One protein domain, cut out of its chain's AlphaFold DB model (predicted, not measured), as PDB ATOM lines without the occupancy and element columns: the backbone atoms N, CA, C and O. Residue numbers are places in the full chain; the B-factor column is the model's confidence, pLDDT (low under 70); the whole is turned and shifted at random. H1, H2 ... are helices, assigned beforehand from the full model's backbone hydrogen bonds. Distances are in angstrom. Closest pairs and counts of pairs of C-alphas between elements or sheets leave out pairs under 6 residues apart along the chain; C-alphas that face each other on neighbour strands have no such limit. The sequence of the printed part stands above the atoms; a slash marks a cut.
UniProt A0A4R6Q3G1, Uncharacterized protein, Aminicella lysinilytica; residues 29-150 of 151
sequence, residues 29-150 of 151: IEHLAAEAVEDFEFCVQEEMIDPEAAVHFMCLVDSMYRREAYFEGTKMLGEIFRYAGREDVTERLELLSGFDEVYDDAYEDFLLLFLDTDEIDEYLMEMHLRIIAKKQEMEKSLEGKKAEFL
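AT A GLANCE: This is residues 29 to 150 of the 151 residues of an uncharacterized protein of Aminicella lysinilytica (UniProt A0A4R6Q3G1). What shape does the model have? A compact head of five helices has one long helix, H6, running out of it as an arm, of which residues 132 to 149 stick out with Leu 150 beyond them. In the head, H2, H3 and H4 fold back and forth in a row, while H1 crosses H3 on one side of that row and H5 packs on H1. What is it made of, and how large is it? The printed part has 122 residues with six named helices, H1 to H6 in order, and no named strand: the class is all helix. It is loose, with a radius of gyration of the C-alphas of 17.8 A, and spans 67 by 30 by 23 A.

HOW THE PARTS SIT: What does the first helix touch? H1, residues 29 to 45, touches H3, residues 67 to 83, with residues 36 to 43 alone, at a steep tilt of 60 degrees; the closest C-alphas, of Phe 40 and Ile 80, are 6.4 A apart. H1 also touches H5, residues 106 to 115, with the C-alphas of Ala 33 and Phe 114 closest at 4.8 A. What follows in the chain? H2, residues 51 to 63, forms a helical hairpin with H3, at 33 degrees, a shallow tilt only just short of steep, with the C-alphas of Val 61 and Gly 73 closest at 6.3 A. H3 and H4, residues 87 to 97, are another, at a shallow tilt of 14 degrees, with the C-alphas of Gly 78 and Thr 90 closest at 5.6 A. H4 and H5 only just touch, with 3 pairs of C-alphas within 8 A, the closest those of Leu 96 and Tyr 107 at 7.1 A. Where does the last helix meet the others? H6, residues 118 to 149, touches H2 with residues 124 to 131 alone, the C-alphas of Val 55 and Leu 124 being closest at 6.3 A. It touches H1 with residues 119 to 123 alone, the C-alphas of Val 37 and Ile 120 being closest at 6.8 A, and is apart from H3 and H4. Do the backbones hold to helix spacing? Every O i to N i+4 pair is within hydrogen-bond range in H1, H2, H4, H5 and H6, and 11 of 13 are in H3.

IN THESE COORDINATES: Where do the first and last helices lie? H1 begins at C-alpha 29 (17.695, -4.544, 4.564) and is 24.4 A long. H6 ends at C-alpha 149 (51.660, 33.917, 31.654) and is 47.1 A long. How long are the others? H2 is 18.2 A, H3 25.5 A, H4 15.5 A and H5 14.3 A from first to last C-alpha.

THE WHOLE: How far does it reach? The two C-alphas farthest apart, of Val 102 and Leu 150, are 67.7 A apart. Are there cuts or long links? The printed part has no cut and no long link; the link from H4 to H5 is short and the others are tight. Where is confidence low? The pLDDT is under 70 in residues 60 to 107 and 146 to 150.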
ATOM      1  N   ILE A  29      16.855  -5.741   4.634       74.00
ATOM      2  CA  ILE A  29      17.695  -4.544   4.564       74.00
ATOM      3  C   ILE A  29      17.106  -3.437   5.442       74.00
ATOM      4  O   ILE A  29      17.826  -2.860   6.248       74.00
ATOM      5  N   GLU A  30      15.794  -3.213   5.357       77.75
ATOM      6  CA  GLU A  30      15.091  -2.250   6.213       77.75
ATOM      7  C   GLU A  30      15.208  -2.613   7.700       77.75
ATOM      8  O   GLU A  30      15.544  -1.766   8.525       77.75
ATOM      9  N   HIS A  31      15.005  -3.886   8.049       77.81
ATOM     10  CA  HIS A  31      15.137  -4.340   9.431       77.81
ATOM     11  C   HIS A  31      16.563  -4.163   9.972       77.81
ATOM     12  O   HIS A  31      16.733  -3.708  11.098       77.81
ATOM     13  N   LEU A  32      17.582  -4.492   9.172       75.12
ATOM     14  CA  LEU A  32      18.981  -4.319   9.565       75.12
ATOM     15  C   LEU A  32      19.362  -2.843   9.693       75.12
ATOM     16  O   LEU A  32      20.142  -2.509  10.580       75.12
ATOM     17  N   ALA A  33      18.830  -1.965   8.836       78.25
ATOM     18  CA  ALA A  33      19.053  -0.526   8.943       78.25
ATOM     19  C   ALA A  33      18.475   0.021  10.257       78.25
ATOM     20  O   ALA A  33      19.173   0.734  10.970       78.25
ATOM     21  N   ALA A  34      17.260  -0.391  10.634       81.50
ATOM     22  CA  ALA A  34      16.657  -0.009  11.911       81.50
ATOM     23  C   ALA A  34      17.468  -0.510  13.123       81.50
ATOM     24  O   ALA A  34      17.750   0.266  14.031       81.50
ATOM     25  N   GLU A  35      17.910  -1.775  13.121       79.94
ATOM     26  CA  GLU A  35      18.786  -2.293  14.190       79.94
ATOM     27  C   GLU A  35      20.120  -1.523  14.262       79.94
ATOM     28  O   GLU A  35      20.635  -1.280  15.353       79.94
ATOM     29  N   ALA A  36      20.671  -1.106  13.116       77.75
ATOM     30  CA  ALA A  36      21.901  -0.319  13.060       77.75
ATOM     31  C   ALA A  36      21.755   1.060  13.717       77.75
ATOM     32  O   ALA A  36      22.710   1.527  14.338       77.75
ATOM     33  N   VAL A  37      20.593   1.710  13.578       82.06
ATOM     34  CA  VAL A  37      20.308   3.012  14.206       82.06
ATOM     35  C   VAL A  37      20.321   2.885  15.726       82.06
ATOM     36  O   VAL A  37      21.074   3.605  16.385       82.06
ATOM     37  N   GLU A  38      19.577   1.918  16.269       81.50
ATOM     38  CA  GLU A  38      19.513   1.674  17.715       81.50
ATOM     39  C   GLU A  38      20.901   1.359  18.299       81.50
ATOM     40  O   GLU A  38      21.313   1.927  19.316       81.50
ATOM     41  N   ASP A  39      21.660   0.481  17.635       80.12
ATOM     42  CA  ASP A  39      22.991   0.083  18.095       80.12
ATOM     43  C   ASP A  39      24.011   1.235  17.972       80.12
ATOM     44  O   ASP A  39      24.890   1.378  18.832       80.12
ATOM     45  N   PHE A  40      23.906   2.081  16.940       79.00
ATOM     46  CA  PHE A  40      24.747   3.270  16.789       79.00
ATOM     47  C   PHE A  40      24.490   4.284  17.906       79.00
ATOM     48  O   PHE A  40      25.446   4.734  18.545       79.00
ATOM     49  N   GLU A  41      23.223   4.600  18.184       79.12
ATOM     50  CA  GLU A  41      22.846   5.509  19.269       79.12
ATOM     51  C   GLU A  41      23.398   5.004  20.609       79.12
ATOM     52  O   GLU A  41      24.080   5.747  21.325       79.12
ATOM     53  N   PHE A  42      23.190   3.717  20.908       82.25
ATOM     54  CA  PHE A  42      23.695   3.076  22.120       82.25
ATOM     55  C   PHE A  42      25.222   3.176  22.241       82.25
ATOM     56  O   PHE A  42      25.738   3.607  23.274       82.25
ATOM     57  N   CYS A  43      25.968   2.824  21.188       78.06
ATOM     58  CA  CYS A  43      27.431   2.809  21.232       78.06
ATOM     59  C   CYS A  43      28.030   4.195  21.496       78.06
ATOM     60  O   CYS A  43      29.050   4.308  22.180       78.06
ATOM     61  N   VAL A  44      27.432   5.254  20.952       73.88
ATOM     62  CA  VAL A  44      27.939   6.608  21.180       73.88
ATOM     63  C   VAL A  44      27.464   7.152  22.540       73.88
ATOM     64  O   VAL A  44      28.242   7.825  23.220       73.88
ATOM     65  N   GLN A  45      26.249   6.818  23.001       76.88
ATOM     66  CA  GLN A  45      25.779   7.158  24.356       76.88
ATOM     67  C   GLN A  45      26.637   6.531  25.460       76.88
ATOM     68  O   GLN A  45      26.963   7.205  26.438       76.88
ATOM     69  N   GLU A  46      27.057   5.281  25.282       82.75
ATOM     70  CA  GLU A  46      27.940   4.567  26.212       82.75
ATOM     71  C   GLU A  46      29.430   4.923  26.023       82.75
ATOM     72  O   GLU A  46      30.310   4.259  26.573       82.75
ATOM     73  N   GLU A  47      29.731   5.971  25.242       78.75
ATOM     74  CA  GLU A  47      31.086   6.460  24.941       78.75
ATOM     75  C   GLU A  47      32.027   5.369  24.389       78.75
ATOM     76  O   GLU A  47      33.253   5.452  24.513       78.75
ATOM     77  N   MET A  48      31.470   4.331  23.756       77.38
ATOM     78  CA  MET A  48      32.241   3.245  23.141       77.38
ATOM     79  C   MET A  48      32.889   3.693  21.828       77.38
ATOM     80  O   MET A  48      33.905   3.132  21.411       77.38
ATOM     81  N   ILE A  49      32.316   4.717  21.194       73.81
ATOM     82  CA  ILE A  49      32.817   5.352  19.978       73.81
ATOM     83  C   ILE A  49      33.068   6.828  20.271       73.81
ATOM     84  O   ILE A  49      32.245   7.506  20.884       73.81
ATOM     85  N   ASP A  50      34.215   7.335  19.814       80.69
ATOM     86  CA  ASP A  50      34.526   8.755  19.936       80.69
ATOM     87  C   ASP A  50      33.523   9.603  19.122       80.69
ATOM     88  O   ASP A  50      33.346   9.354  17.925       80.69
ATOM     89  N   PRO A  51      32.891  10.631  19.721       79.31
ATOM     90  CA  PRO A  51      31.897  11.446  19.029       79.31
ATOM     91  C   PRO A  51      32.422  12.168  17.781       79.31
ATOM     92  O   PRO A  51      31.668  12.346  16.825       79.31
ATOM     93  N   GLU A  52      33.697  12.588  17.746       82.31
ATOM     94  CA  GLU A  52      34.260  13.200  16.533       82.31
ATOM     95  C   GLU A  52      34.432  12.156  15.423       82.31
ATOM     96  O   GLU A  52      34.147  12.454  14.261       82.31
ATOM     97  N   ALA A  53      34.835  10.930  15.769       79.94
ATOM     98  CA  ALA A  53      34.915   9.814  14.829       79.94
ATOM     99  C   ALA A  53      33.536   9.404  14.281       79.94
ATOM    100  O   ALA A  53      33.412   9.179  13.078       79.94
ATOM    101  N   ALA A  54      32.503   9.368  15.129       77.12
ATOM    102  CA  ALA A  54      31.126   9.076  14.726       77.12
ATOM    103  C   ALA A  54      30.588  10.121  13.732       77.12
ATOM    104  O   ALA A  54      30.100   9.765  12.662       77.12
ATOM    105  N   VAL A  55      30.758  11.415  14.026       80.62
ATOM    106  CA  VAL A  55      30.356  12.497  13.108       80.62
ATOM    107  C   VAL A  55      31.143  12.434  11.798       80.62
ATOM    108  O   VAL A  55      30.563  12.566  10.724       80.62
ATOM    109  N   HIS A  56      32.458  12.205  11.860       79.25
ATOM    110  CA  HIS A  56      33.292  12.096  10.664       79.25
ATOM    111  C   HIS A  56      32.865  10.930   9.767       79.25
ATOM    112  O   HIS A  56      32.788  11.096   8.553       79.25
ATOM    113  N   PHE A  57      32.557   9.776  10.356       75.12
ATOM    114  CA  PHE A  57      32.029   8.632   9.628       75.12
ATOM    115  C   PHE A  57      30.728   8.956   8.908       75.12
ATOM    116  O   PHE A  57      30.623   8.695   7.718       75.12
ATOM    117  N   MET A  58      29.771   9.579   9.588       74.81
ATOM    118  CA  MET A  58      28.482   9.889   8.972       74.81
ATOM    119  C   MET A  58      28.618  10.916   7.850       74.81
ATOM    120  O   MET A  58      28.035  10.737   6.788       74.81
ATOM    121  N   CYS A  59      29.481  11.924   8.016       73.94
ATOM    122  CA  CYS A  59      29.830  12.829   6.922       73.94
ATOM    123  C   CYS A  59      30.484  12.096   5.745       73.94
ATOM    124  O   CYS A  59      30.246  12.453   4.593       73.94
ATOM    125  N   LEU A  60      31.323  11.091   6.015       69.44
ATOM    126  CA  LEU A  60      31.883  10.251   4.968       69.44
ATOM    127  C   LEU A  60      30.766   9.475   4.263       69.44
ATOM    128  O   LEU A  60      30.656   9.610   3.053       69.44
ATOM    129  N   VAL A  61      29.910   8.740   4.975       67.06
ATOM    130  CA  VAL A  61      28.822   7.947   4.372       67.06
ATOM    131  C   VAL A  61      27.868   8.828   3.547       67.06
ATOM    132  O   VAL A  61      27.644   8.518   2.381       67.06
ATOM    133  N   ASP A  62      27.414   9.970   4.077       68.12
ATOM    134  CA  ASP A  62      26.549  10.940   3.371       68.12
ATOM    135  C   ASP A  62      27.218  11.523   2.109       68.12
ATOM    136  O   ASP A  62      26.611  11.674   1.048       68.12
ATOM    137  N   SER A  63      28.525  11.790   2.174       62.53
ATOM    138  CA  SER A  63      29.278  12.314   1.027       62.53
ATOM    139  C   SER A  63      29.591  11.268  -0.046       62.53
ATOM    140  O   SER A  63      30.085  11.614  -1.130       62.53
ATOM    141  N   MET A  64      29.347   9.990   0.240       54.75
ATOM    142  CA  MET A  64      29.919   8.897  -0.516       54.75
ATOM    143  C   MET A  64      28.887   7.982  -1.196       54.75
ATOM    144  O   MET A  64      28.824   6.780  -0.964       54.75
ATOM    145  N   TYR A  65      28.239   8.516  -2.226       54.12
ATOM    146  CA  TYR A  65      27.577   7.736  -3.285       54.12
ATOM    147  C   TYR A  65      28.589   7.106  -4.280       54.12
ATOM    148  O   TYR A  65      28.402   7.140  -5.497       54.12
ATOM    149  N   ARG A  66      29.766   6.643  -3.816       53.22
ATOM    150  CA  ARG A  66      30.856   6.121  -4.677       53.22
ATOM    151  C   ARG A  66      31.453   4.833  -4.124       53.22
ATOM    152  O   ARG A  66      31.852   4.793  -2.972       53.22
ATOM    153  N   ARG A  67      31.597   3.812  -4.981       53.62
ATOM    154  CA  ARG A  67      31.918   2.403  -4.644       53.62
ATOM    155  C   ARG A  67      33.006   2.156  -3.577       53.62
ATOM    156  O   ARG A  67      32.896   1.202  -2.820       53.62
ATOM    157  N   GLU A  68      34.042   2.990  -3.489       53.78
ATOM    158  CA  GLU A  68      35.137   2.813  -2.513       53.78
ATOM    159  C   GLU A  68      34.727   3.067  -1.054       53.78
ATOM    160  O   GLU A  68      35.258   2.459  -0.129       53.78
ATOM    161  N   ALA A  69      33.750   3.934  -0.862       53.84
ATOM    162  CA  ALA A  69      33.195   4.336   0.415       53.84
ATOM    163  C   ALA A  69      32.388   3.281   1.142       53.84
ATOM    164  O   ALA A  69      32.342   3.233   2.370       53.84
ATOM    165  N   TYR A  70      31.726   2.456   0.340       55.72
ATOM    166  CA  TYR A  70      30.803   1.454   0.814       55.72
ATOM    167  C   TYR A  70      31.547   0.471   1.719       55.72
ATOM    168  O   TYR A  70      31.090   0.215   2.826       55.72
ATOM    169  N   PHE A  71      32.761   0.062   1.328       58.41
ATOM    170  CA  PHE A  71      33.636  -0.805   2.123       58.41
ATOM    171  C   PHE A  71      34.056  -0.205   3.472       58.41
ATOM    172  O   PHE A  71      34.160  -0.927   4.466       58.41
ATOM    173  N   GLU A  72      34.321   1.101   3.522       59.66
ATOM    174  CA  GLU A  72      34.702   1.788   4.762       59.66
ATOM    175  C   GLU A  72      33.483   1.965   5.686       59.66
ATOM    176  O   GLU A  72      33.574   1.680   6.882       59.66
ATOM    177  N   GLY A  73      32.323   2.273   5.091       58.22
ATOM    178  CA  GLY A  73      30.979   2.164   5.668       58.22
ATOM    179  C   GLY A  73      30.749   0.843   6.401       58.22
ATOM    180  O   GLY A  73      30.456   0.812   7.597       58.22
ATOM    181  N   THR A  74      30.947  -0.268   5.684       59.44
ATOM    182  CA  THR A  74      30.612  -1.616   6.170       59.44
ATOM    183  C   THR A  74      31.496  -2.001   7.334       59.44
ATOM    184  O   THR A  74      31.047  -2.607   8.305       59.44
ATOM    185  N   LYS A  75      32.780  -1.655   7.236       65.56
ATOM    186  CA  LYS A  75      33.754  -1.983   8.265       65.56
ATOM    187  C   LYS A  75      33.405  -1.304   9.586       65.56
ATOM    188  O   LYS A  75      33.477  -1.958  10.623       65.56
ATOM    189  N   MET A  76      33.008  -0.036   9.550       65.50
ATOM    190  CA  MET A  76      32.636   0.700  10.754       65.50
ATOM    191  C   MET A  76      31.308   0.217  11.346       65.50
ATOM    192  O   MET A  76      31.219   0.058  12.557       65.50
ATOM    193  N   LEU A  77      30.314  -0.117  10.520       64.62
ATOM    194  CA  LEU A  77      29.076  -0.748  10.996       64.62
ATOM    195  C   LEU A  77      29.342  -2.111  11.639       64.62
ATOM    196  O   LEU A  77      28.864  -2.386  12.736       64.62
ATOM    197  N   GLY A  78      30.192  -2.935  11.027       66.06
ATOM    198  CA  GLY A  78      30.649  -4.186  11.632       66.06
ATOM    199  C   GLY A  78      31.431  -3.978  12.936       66.06
ATOM    200  O   GLY A  78      31.431  -4.851  13.802       66.06
ATOM    201  N   GLU A  79      32.101  -2.837  13.110       67.38
ATOM    202  CA  GLU A  79      32.712  -2.454  14.385       67.38
ATOM    203  C   GLU A  79      31.654  -2.034  15.417       67.38
ATOM    204  O   GLU A  79      31.713  -2.542  16.534       67.38
ATOM    205  N   ILE A  80      30.654  -1.225  15.045       65.50
ATOM    206  CA  ILE A  80      29.508  -0.839  15.896       65.50
ATOM    207  C   ILE A  80      28.783  -2.082  16.429       65.50
ATOM    208  O   ILE A  80      28.664  -2.253  17.642       65.50
ATOM    209  N   PHE A  81      28.403  -3.016  15.557       67.44
ATOM    210  CA  PHE A  81      27.712  -4.241  15.972       67.44
ATOM    211  C   PHE A  81      28.562  -5.136  16.874       67.44
ATOM    212  O   PHE A  81      28.067  -5.731  17.835       67.44
ATOM    213  N   ARG A  82      29.872  -5.208  16.611       68.94
ATOM    214  CA  ARG A  82      30.806  -5.932  17.477       68.94
ATOM    215  C   ARG A  82      30.909  -5.281  18.855       68.94
ATOM    216  O   ARG A  82      30.954  -5.996  19.853       68.94
ATOM    217  N   TYR A  83      30.924  -3.950  18.921       67.50
ATOM    218  CA  TYR A  83      30.926  -3.203  20.178       67.50
ATOM    219  C   TYR A  83      29.620  -3.382  20.961       67.50
ATOM    220  O   TYR A  83      29.678  -3.563  22.177       67.50
ATOM    221  N   ALA A  84      28.479  -3.479  20.277       61.34
ATOM    222  CA  ALA A  84      27.180  -3.803  20.870       61.34
ATOM    223  C   ALA A  84      27.035  -5.280  21.314       61.34
ATOM    224  O   ALA A  84      26.013  -5.668  21.879       61.34
ATOM    225  N   GLY A  85      28.043  -6.135  21.082       64.06
ATOM    226  CA  GLY A  85      28.000  -7.559  21.439       64.06
ATOM    227  C   GLY A  85      27.099  -8.408  20.531       64.06
ATOM    228  O   GLY A  85      26.707  -9.512  20.913       64.06
ATOM    229  N   ARG A  86      26.776  -7.906  19.335       65.00
ATOM    230  CA  ARG A  86      25.887  -8.515  18.335       65.00
ATOM    231  C   ARG A  86      26.700  -9.212  17.238       65.00
ATOM    232  O   ARG A  86      26.661  -8.850  16.061       65.00
ATOM    233  N   GLU A  87      27.473 -10.231  17.624       65.94
ATOM    234  CA  GLU A  87      28.251 -11.042  16.664       65.94
ATOM    235  C   GLU A  87      27.348 -11.707  15.606       65.94
ATOM    236  O   GLU A  87      27.756 -11.862  14.456       65.94
ATOM    237  N   ASP A  88      26.090 -12.005  15.947       60.41
ATOM    238  CA  ASP A  88      25.097 -12.570  15.029       60.41
ATOM    239  C   ASP A  88      24.613 -11.575  13.959       60.41
ATOM    240  O   ASP A  88      24.258 -11.986  12.857       60.41
ATOM    241  N   VAL A  89      24.624 -10.268  14.242       59.84
ATOM    242  CA  VAL A  89      24.320  -9.209  13.261       59.84
ATOM    243  C   VAL A  89      25.517  -8.966  12.341       59.84
ATOM    244  O   VAL A  89      25.348  -8.723  11.148       59.84
ATOM    245  N   THR A  90      26.735  -9.148  12.856       61.31
ATOM    246  CA  THR A  90      27.954  -9.121  12.033       61.31
ATOM    247  C   THR A  90      27.941 -10.251  10.998       61.31
ATOM    248  O   THR A  90      28.190  -9.999   9.823       61.31
ATOM    249  N   GLU A  91      27.551 -11.472  11.388       61.72
ATOM    250  CA  GLU A  91      27.341 -12.578  10.438       61.72
ATOM    251  C   GLU A  91      26.228 -12.265   9.414       61.72
ATOM    252  O   GLU A  91      26.345 -12.626   8.242       61.72
ATOM    253  N   ARG A  92      25.162 -11.549   9.806       59.19
ATOM    254  CA  ARG A  92      24.094 -11.104   8.881       59.19
ATOM    255  C   ARG A  92      24.556 -10.020   7.899       59.19
ATOM    256  O   ARG A  92      24.125 -10.034   6.749       59.19
ATOM    257  N   LEU A  93      25.459  -9.129   8.299       62.44
ATOM    258  CA  LEU A  93      26.121  -8.178   7.398       62.44
ATOM    259  C   LEU A  93      27.113  -8.856   6.448       62.44
ATOM    260  O   LEU A  93      27.215  -8.487   5.283       62.44
ATOM    261  N   GLU A  94      27.842  -9.872   6.908       61.56
ATOM    262  CA  GLU A  94      28.673 -10.681   6.014       61.56
ATOM    263  C   GLU A  94      27.802 -11.417   4.985       61.56
ATOM    264  O   GLU A  94      28.174 -11.508   3.814       61.56
ATOM    265  N   LEU A  95      26.593 -11.843   5.367       58.81
ATOM    266  CA  LEU A  95      25.601 -12.329   4.408       58.81
ATOM    267  C   LEU A  95      25.191 -11.231   3.401       58.81
ATOM    268  O   LEU A  95      25.103 -11.558   2.220       58.81
ATOM    269  N   LEU A  96      25.048  -9.956   3.809       57.12
ATOM    270  CA  LEU A  96      24.894  -8.774   2.918       57.12
ATOM    271  C   LEU A  96      26.033  -8.604   1.915       57.12
ATOM    272  O   LEU A  96      25.760  -8.340   0.747       57.12
ATOM    273  N   SER A  97      27.281  -8.873   2.292       55.50
ATOM    274  CA  SER A  97      28.385  -8.875   1.317       55.50
ATOM    275  C   SER A  97      28.256  -9.979   0.255       55.50
ATOM    276  O   SER A  97      28.688  -9.805  -0.879       55.50
ATOM    277  N   GLY A  98      27.605 -11.097   0.594       55.56
ATOM    278  CA  GLY A  98      27.235 -12.148  -0.356       55.56
ATOM    279  C   GLY A  98      25.976 -11.842  -1.176       55.56
ATOM    280  O   GLY A  98      25.669 -12.596  -2.100       55.56
ATOM    281  N   PHE A  99      25.247 -10.770  -0.846       54.72
ATOM    282  CA  PHE A  99      24.083 -10.290  -1.593       54.72
ATOM    283  C   PHE A  99      24.453  -9.298  -2.706       54.72
ATOM    284  O   PHE A  99      23.661  -9.176  -3.632       54.72
ATOM    285  N   ASP A 100      25.653  -8.699  -2.699       54.81
ATOM    286  CA  ASP A 100      26.177  -7.845  -3.789       54.81
ATOM    287  C   ASP A 100      26.114  -8.557  -5.160       54.81
ATOM    288  O   ASP A 100      25.741  -7.967  -6.163       54.81
ATOM    289  N   GLU A 101      26.357  -9.876  -5.203       52.16
ATOM    290  CA  GLU A 101      26.252 -10.671  -6.443       52.16
ATOM    291  C   GLU A 101      24.806 -10.890  -6.945       52.16
ATOM    292  O   GLU A 101      24.605 -11.300  -8.091       52.16
ATOM    293  N   VAL A 102      23.794 -10.684  -6.095       54.16
ATOM    294  CA  VAL A 102      22.367 -10.953  -6.382       54.16
ATOM    295  C   VAL A 102      21.554  -9.660  -6.476       54.16
ATOM    296  O   VAL A 102      20.524  -9.626  -7.149       54.16
ATOM    297  N   TYR A 103      22.010  -8.612  -5.802       59.75
ATOM    298  CA  TYR A 103      21.328  -7.346  -5.632       59.75
ATOM    299  C   TYR A 103      22.411  -6.256  -5.598       59.75
ATOM    300  O   TYR A 103      22.879  -5.871  -4.526       59.75
ATOM    301  N   ASP A 104      22.816  -5.811  -6.795       59.38
ATOM    302  CA  ASP A 104      23.938  -4.879  -7.031       59.38
ATOM    303  C   ASP A 104      23.848  -3.592  -6.174       59.38
ATOM    304  O   ASP A 104      24.872  -2.980  -5.872       59.38
ATOM    305  N   ASP A 105      22.637  -3.212  -5.746       67.62
ATOM    306  CA  ASP A 105      22.355  -1.971  -5.016       67.62
ATOM    307  C   ASP A 105      21.949  -2.201  -3.537       67.62
ATOM    308  O   ASP A 105      21.575  -1.268  -2.836       67.62
ATOM    309  N   ALA A 106      22.033  -3.427  -2.999       67.75
ATOM    310  CA  ALA A 106      21.440  -3.780  -1.690       67.75
ATOM    311  C   ALA A 106      22.128  -3.036  -0.554       67.75
ATOM    312  O   ALA A 106      21.539  -2.637   0.449       67.75
ATOM    313  N   TYR A 107      23.432  -2.888  -0.714       68.38
ATOM    314  CA  TYR A 107      24.243  -2.200   0.252       68.38
ATOM    315  C   TYR A 107      24.049  -0.673   0.173       68.38
ATOM    316  O   TYR A 107      24.130   0.007   1.194       68.38
ATOM    317  N   GLU A 108      23.727  -0.138  -1.008       71.62
ATOM    318  CA  GLU A 108      23.301   1.256  -1.164       71.62
ATOM    319  C   GLU A 108      21.938   1.493  -0.513       71.62
ATOM    320  O   GLU A 108      21.823   2.402   0.305       71.62
ATOM    321  N   ASP A 109      20.960   0.621  -0.763       74.12
ATOM    322  CA  ASP A 109      19.636   0.672  -0.132       74.12
ATOM    323  C   ASP A 109      19.734   0.623   1.398       74.12
ATOM    324  O   ASP A 109      19.060   1.381   2.097       74.12
ATOM    325  N   PHE A 110      20.605  -0.235   1.936       75.69
ATOM    326  CA  PHE A 110      20.864  -0.307   3.373       75.69
ATOM    327  C   PHE A 110      21.386   1.025   3.926       75.69
ATOM    328  O   PHE A 110      20.863   1.521   4.924       75.69
ATOM    329  N   LEU A 111      22.413   1.605   3.296       73.62
ATOM    330  CA  LEU A 111      23.001   2.862   3.761       73.62
ATOM    331  C   LEU A 111      22.016   4.022   3.645       73.62
ATOM    332  O   LEU A 111      21.947   4.838   4.557       73.62
ATOM    333  N   LEU A 112      21.247   4.078   2.558       76.50
ATOM    334  CA  LEU A 112      20.210   5.086   2.369       76.50
ATOM    335  C   LEU A 112      19.161   5.008   3.473       76.50
ATOM    336  O   LEU A 112      18.876   6.022   4.094       76.50
ATOM    337  N   LEU A 113      18.645   3.816   3.775       76.31
ATOM    338  CA  LEU A 113      17.654   3.639   4.838       76.31
ATOM    339  C   LEU A 113      18.213   3.938   6.228       76.31
ATOM    340  O   LEU A 113      17.486   4.446   7.071       76.31
ATOM    341  N   PHE A 114      19.488   3.635   6.476       79.56
ATOM    342  CA  PHE A 114      20.150   3.987   7.730       79.56
ATOM    343  C   PHE A 114      20.296   5.511   7.890       79.56
ATOM    344  O   PHE A 114      20.059   6.043   8.975       79.56
ATOM    345  N   LEU A 115      20.660   6.215   6.811       75.50
ATOM    346  CA  LEU A 115      20.824   7.671   6.803       75.50
ATOM    347  C   LEU A 115      19.500   8.444   6.799       75.50
ATOM    348  O   LEU A 115      19.455   9.533   7.357       75.50
ATOM    349  N   ASP A 116      18.438   7.906   6.203       80.25
ATOM    350  CA  ASP A 116      17.131   8.573   6.056       80.25
ATOM    351  C   ASP A 116      16.292   8.561   7.353       80.25
ATOM    352  O   ASP A 116      15.068   8.680   7.323       80.25
ATOM    353  N   THR A 117      16.932   8.381   8.515       80.25
ATOM    354  CA  THR A 117      16.255   8.360   9.816       80.25
ATOM    355  C   THR A 117      16.448   9.678  10.567       80.25
ATOM    356  O   THR A 117      17.571  10.108  10.828       80.25
ATOM    357  N   ASP A 118      15.336  10.295  10.985       81.44
ATOM    358  CA  ASP A 118      15.348  11.538  11.777       81.44
ATOM    359  C   ASP A 118      16.158  11.382  13.085       81.44
ATOM    360  O   ASP A 118      16.775  12.332  13.566       81.44
ATOM    361  N   GLU A 119      16.188  10.171  13.652       81.62
ATOM    362  CA  GLU A 119      16.914   9.840  14.885       81.62
ATOM    363  C   GLU A 119      18.429  10.033  14.727       81.62
ATOM    364  O   GLU A 119      19.080  10.623  15.594       81.62
ATOM    365  N   ILE A 120      18.991   9.602  13.594       79.25
ATOM    366  CA  ILE A 120      20.407   9.793  13.276       79.25
ATOM    367  C   ILE A 120      20.727  11.280  13.097       79.25
ATOM    368  O   ILE A 120      21.731  11.760  13.631       79.25
ATOM    369  N   ASP A 121      19.872  12.027  12.399       80.69
ATOM    370  CA  ASP A 121      20.062  13.461  12.165       80.69
ATOM    371  C   ASP A 121      20.031  14.276  13.465       80.69
ATOM    372  O   ASP A 121      20.918  15.104  13.717       80.69
ATOM    373  N   GLU A 122      19.038  14.028  14.324       84.94
ATOM    374  CA  GLU A 122      18.931  14.668  15.636       84.94
ATOM    375  C   GLU A 122      20.154  14.352  16.505       84.94
ATOM    376  O   GLU A 122      20.751  15.257  17.108       84.94
ATOM    377  N   TYR A 123      20.583  13.089  16.507       82.00
ATOM    378  CA  TYR A 123      21.742  12.636  17.261       82.00
ATOM    379  C   TYR A 123      23.041  13.308  16.799       82.00
ATOM    380  O   TYR A 123      23.822  13.836  17.603       82.00
ATOM    381  N   LEU A 124      23.284  13.330  15.487       79.88
ATOM    382  CA  LEU A 124      24.480  13.934  14.907       79.88
ATOM    383  C   LEU A 124      24.526  15.438  15.145       79.88
ATOM    384  O   LEU A 124      25.594  15.974  15.462       79.88
ATOM    385  N   MET A 125      23.381  16.115  15.058       84.62
ATOM    386  CA  MET A 125      23.269  17.527  15.405       84.62
ATOM    387  C   MET A 125      23.667  17.766  16.864       84.62
ATOM    388  O   MET A 125      24.461  18.670  17.153       84.62
ATOM    389  N   GLU A 126      23.175  16.945  17.793       87.19
ATOM    390  CA  GLU A 126      23.535  17.051  19.205       87.19
ATOM    391  C   GLU A 126      25.042  16.850  19.425       87.19
ATOM    392  O   GLU A 126      25.690  17.670  20.091       87.19
ATOM    393  N   MET A 127      25.631  15.801  18.847       83.12
ATOM    394  CA  MET A 127      27.067  15.538  18.982       83.12
ATOM    395  C   MET A 127      27.909  16.663  18.388       83.12
ATOM    396  O   MET A 127      28.880  17.108  19.009       83.12
ATOM    397  N   HIS A 128      27.514  17.193  17.230       83.38
ATOM    398  CA  HIS A 128      28.195  18.316  16.600       83.38
ATOM    399  C   HIS A 128      28.205  19.556  17.509       83.38
ATOM    400  O   HIS A 128      29.252  20.184  17.706       83.38
ATOM    401  N   LEU A 129      27.071  19.876  18.140       86.25
ATOM    402  CA  LEU A 129      26.969  20.976  19.101       86.25
ATOM    403  C   LEU A 129      27.852  20.751  20.336       86.25
ATOM    404  O   LEU A 129      28.539  21.681  20.774       86.25
ATOM    405  N   ARG A 130      27.892  19.524  20.873       85.75
ATOM    406  CA  ARG A 130      28.768  19.159  22.002       85.75
ATOM    407  C   ARG A 130      30.250  19.336  21.647       85.75
ATOM    408  O   ARG A 130      31.006  19.909  22.437       85.75
ATOM    409  N   ILE A 131      30.664  18.915  20.450       86.50
ATOM    410  CA  ILE A 131      32.036  19.084  19.946       86.50
ATOM    411  C   ILE A 131      32.399  20.571  19.836       86.50
ATOM    412  O   ILE A 131      33.465  20.983  20.304       86.50
ATOM    413  N   ILE A 132      31.514  21.394  19.260       87.94
ATOM    414  CA  ILE A 132      31.725  22.846  19.148       87.94
ATOM    415  C   ILE A 132      31.883  23.478  20.535       87.94
ATOM    416  O   ILE A 132      32.828  24.239  20.753       87.94
ATOM    417  N   ALA A 133      30.998  23.152  21.481       86.88
ATOM    418  CA  ALA A 133      31.052  23.693  22.838       86.88
ATOM    419  C   ALA A 133      32.384  23.354  23.528       86.88
ATOM    420  O   ALA A 133      33.063  24.246  24.045       86.88
ATOM    421  N   LYS A 134      32.820  22.090  23.443       87.69
ATOM    422  CA  LYS A 134      34.101  21.630  23.997       87.69
ATOM    423  C   LYS A 134      35.294  22.371  23.385       87.69
ATOM    424  O   LYS A 134      36.210  22.768  24.105       87.69
ATOM    425  N   LYS A 135      35.284  22.610  22.067       86.88
ATOM    426  CA  LYS A 135      36.332  23.390  21.379       86.88
ATOM    427  C   LYS A 135      36.401  24.828  21.893       86.88
ATOM    428  O   LYS A 135      37.484  25.289  22.252       86.88
ATOM    429  N   GLN A 136      35.257  25.491  22.039       86.75
ATOM    430  CA  GLN A 136      35.193  26.862  22.560       86.75
ATOM    431  C   GLN A 136      35.669  26.976  24.017       86.75
ATOM    432  O   GLN A 136      36.298  27.966  24.393       86.75
ATOM    433  N   GLU A 137      35.385  25.981  24.861       87.88
ATOM    434  CA  GLU A 137      35.885  25.941  26.240       87.88
ATOM    435  C   GLU A 137      37.410  25.804  26.300       87.88
ATOM    436  O   GLU A 137      38.073  26.514  27.067       87.88
ATOM    437  N   MET A 138      37.985  24.937  25.461       83.69
ATOM    438  CA  MET A 138      39.437  24.773  25.367       83.69
ATOM    439  C   MET A 138      40.125  26.059  24.903       83.69
ATOM    440  O   MET A 138      41.137  26.451  25.486       83.69
ATOM    441  N   GLU A 139      39.571  26.740  23.899       84.81
ATOM    442  CA  GLU A 139      40.095  28.012  23.389       84.81
ATOM    443  C   GLU A 139      40.095  29.100  24.469       84.81
ATOM    444  O   GLU A 139      41.132  29.719  24.717       84.81
ATOM    445  N   LYS A 140      38.990  29.255  25.209       82.00
ATOM    446  CA  LYS A 140      38.906  30.197  26.341       82.00
ATOM    447  C   LYS A 140      39.897  29.862  27.456       82.00
ATOM    448  O   LYS A 140      40.509  30.761  28.033       82.00
ATOM    449  N   SER A 141      40.088  28.577  27.762       80.31
ATOM    450  CA  SER A 141      41.074  28.133  28.758       80.31
ATOM    451  C   SER A 141      42.512  28.452  28.326       80.31
ATOM    452  O   SER A 141      43.329  28.887  29.141       80.31
ATOM    453  N   LEU A 142      42.823  28.275  27.041       76.38
ATOM    454  CA  LEU A 142      44.124  28.597  26.452       76.38
ATOM    455  C   LEU A 142      44.397  30.107  26.431       76.38
ATOM    456  O   LEU A 142      45.521  30.522  26.720       76.38
ATOM    457  N   GLU A 143      43.391  30.927  26.129       76.44
ATOM    458  CA  GLU A 143      43.484  32.388  26.201       76.44
ATOM    459  C   GLU A 143      43.696  32.879  27.639       76.44
ATOM    460  O   GLU A 143      44.593  33.690  27.877       76.44
ATOM    461  N   GLY A 144      42.955  32.330  28.608       71.12
ATOM    462  CA  GLY A 144      43.127  32.641  30.031       71.12
ATOM    463  C   GLY A 144      44.529  32.302  30.543       71.12
ATOM    464  O   GLY A 144      45.190  33.143  31.148       71.12
ATOM    465  N   LYS A 145      45.044  31.112  30.206       71.25
ATOM    466  CA  LYS A 145      46.414  30.704  30.562       71.25
ATOM    467  C   LYS A 145      47.485  31.570  29.899       71.25
ATOM    468  O   LYS A 145      48.509  31.842  30.517       71.25
ATOM    469  N   LYS A 146      47.276  32.018  28.654       68.75
ATOM    470  CA  LYS A 146      48.191  32.962  27.986       68.75
ATOM    471  C   LYS A 146      48.194  34.333  28.661       68.75
ATOM    472  O   LYS A 146      49.257  34.938  28.750       68.75
ATOM    473  N   ALA A 147      47.042  34.811  29.128       65.31
ATOM    474  CA  ALA A 147      46.938  36.085  29.834       65.31
ATOM    475  C   ALA A 147      47.646  36.051  31.201       65.31
ATOM    476  O   ALA A 147      48.366  36.990  31.519       65.31
ATOM    477  N   GLU A 148      47.524  34.952  31.957       65.19
ATOM    478  CA  GLU A 148      48.239  34.747  33.231       65.19
ATOM    479  C   GLU A 148      49.759  34.609  33.057       65.19
ATOM    480  O   GLU A 148      50.526  35.021  33.921       65.19
ATOM    481  N   PHE A 149      50.224  34.047  31.937       63.56
ATOM    482  CA  PHE A 149      51.660  33.917  31.654       63.56
ATOM    483  C   PHE A 149      52.327  35.239  31.233       63.56
ATOM    484  O   PHE A 149      53.554  35.331  31.216       63.56
ATOM    485  N   LEU A 150      51.530  36.235  30.831       62.12
ATOM    486  CA  LEU A 150      51.984  37.543  30.346       62.12
ATOM    487  C   LEU A 150      51.763  38.678  31.364       62.12
ATOM    488  O   LEU A 150      52.132  39.818  31.067       62.12
TER     489      LEU A 150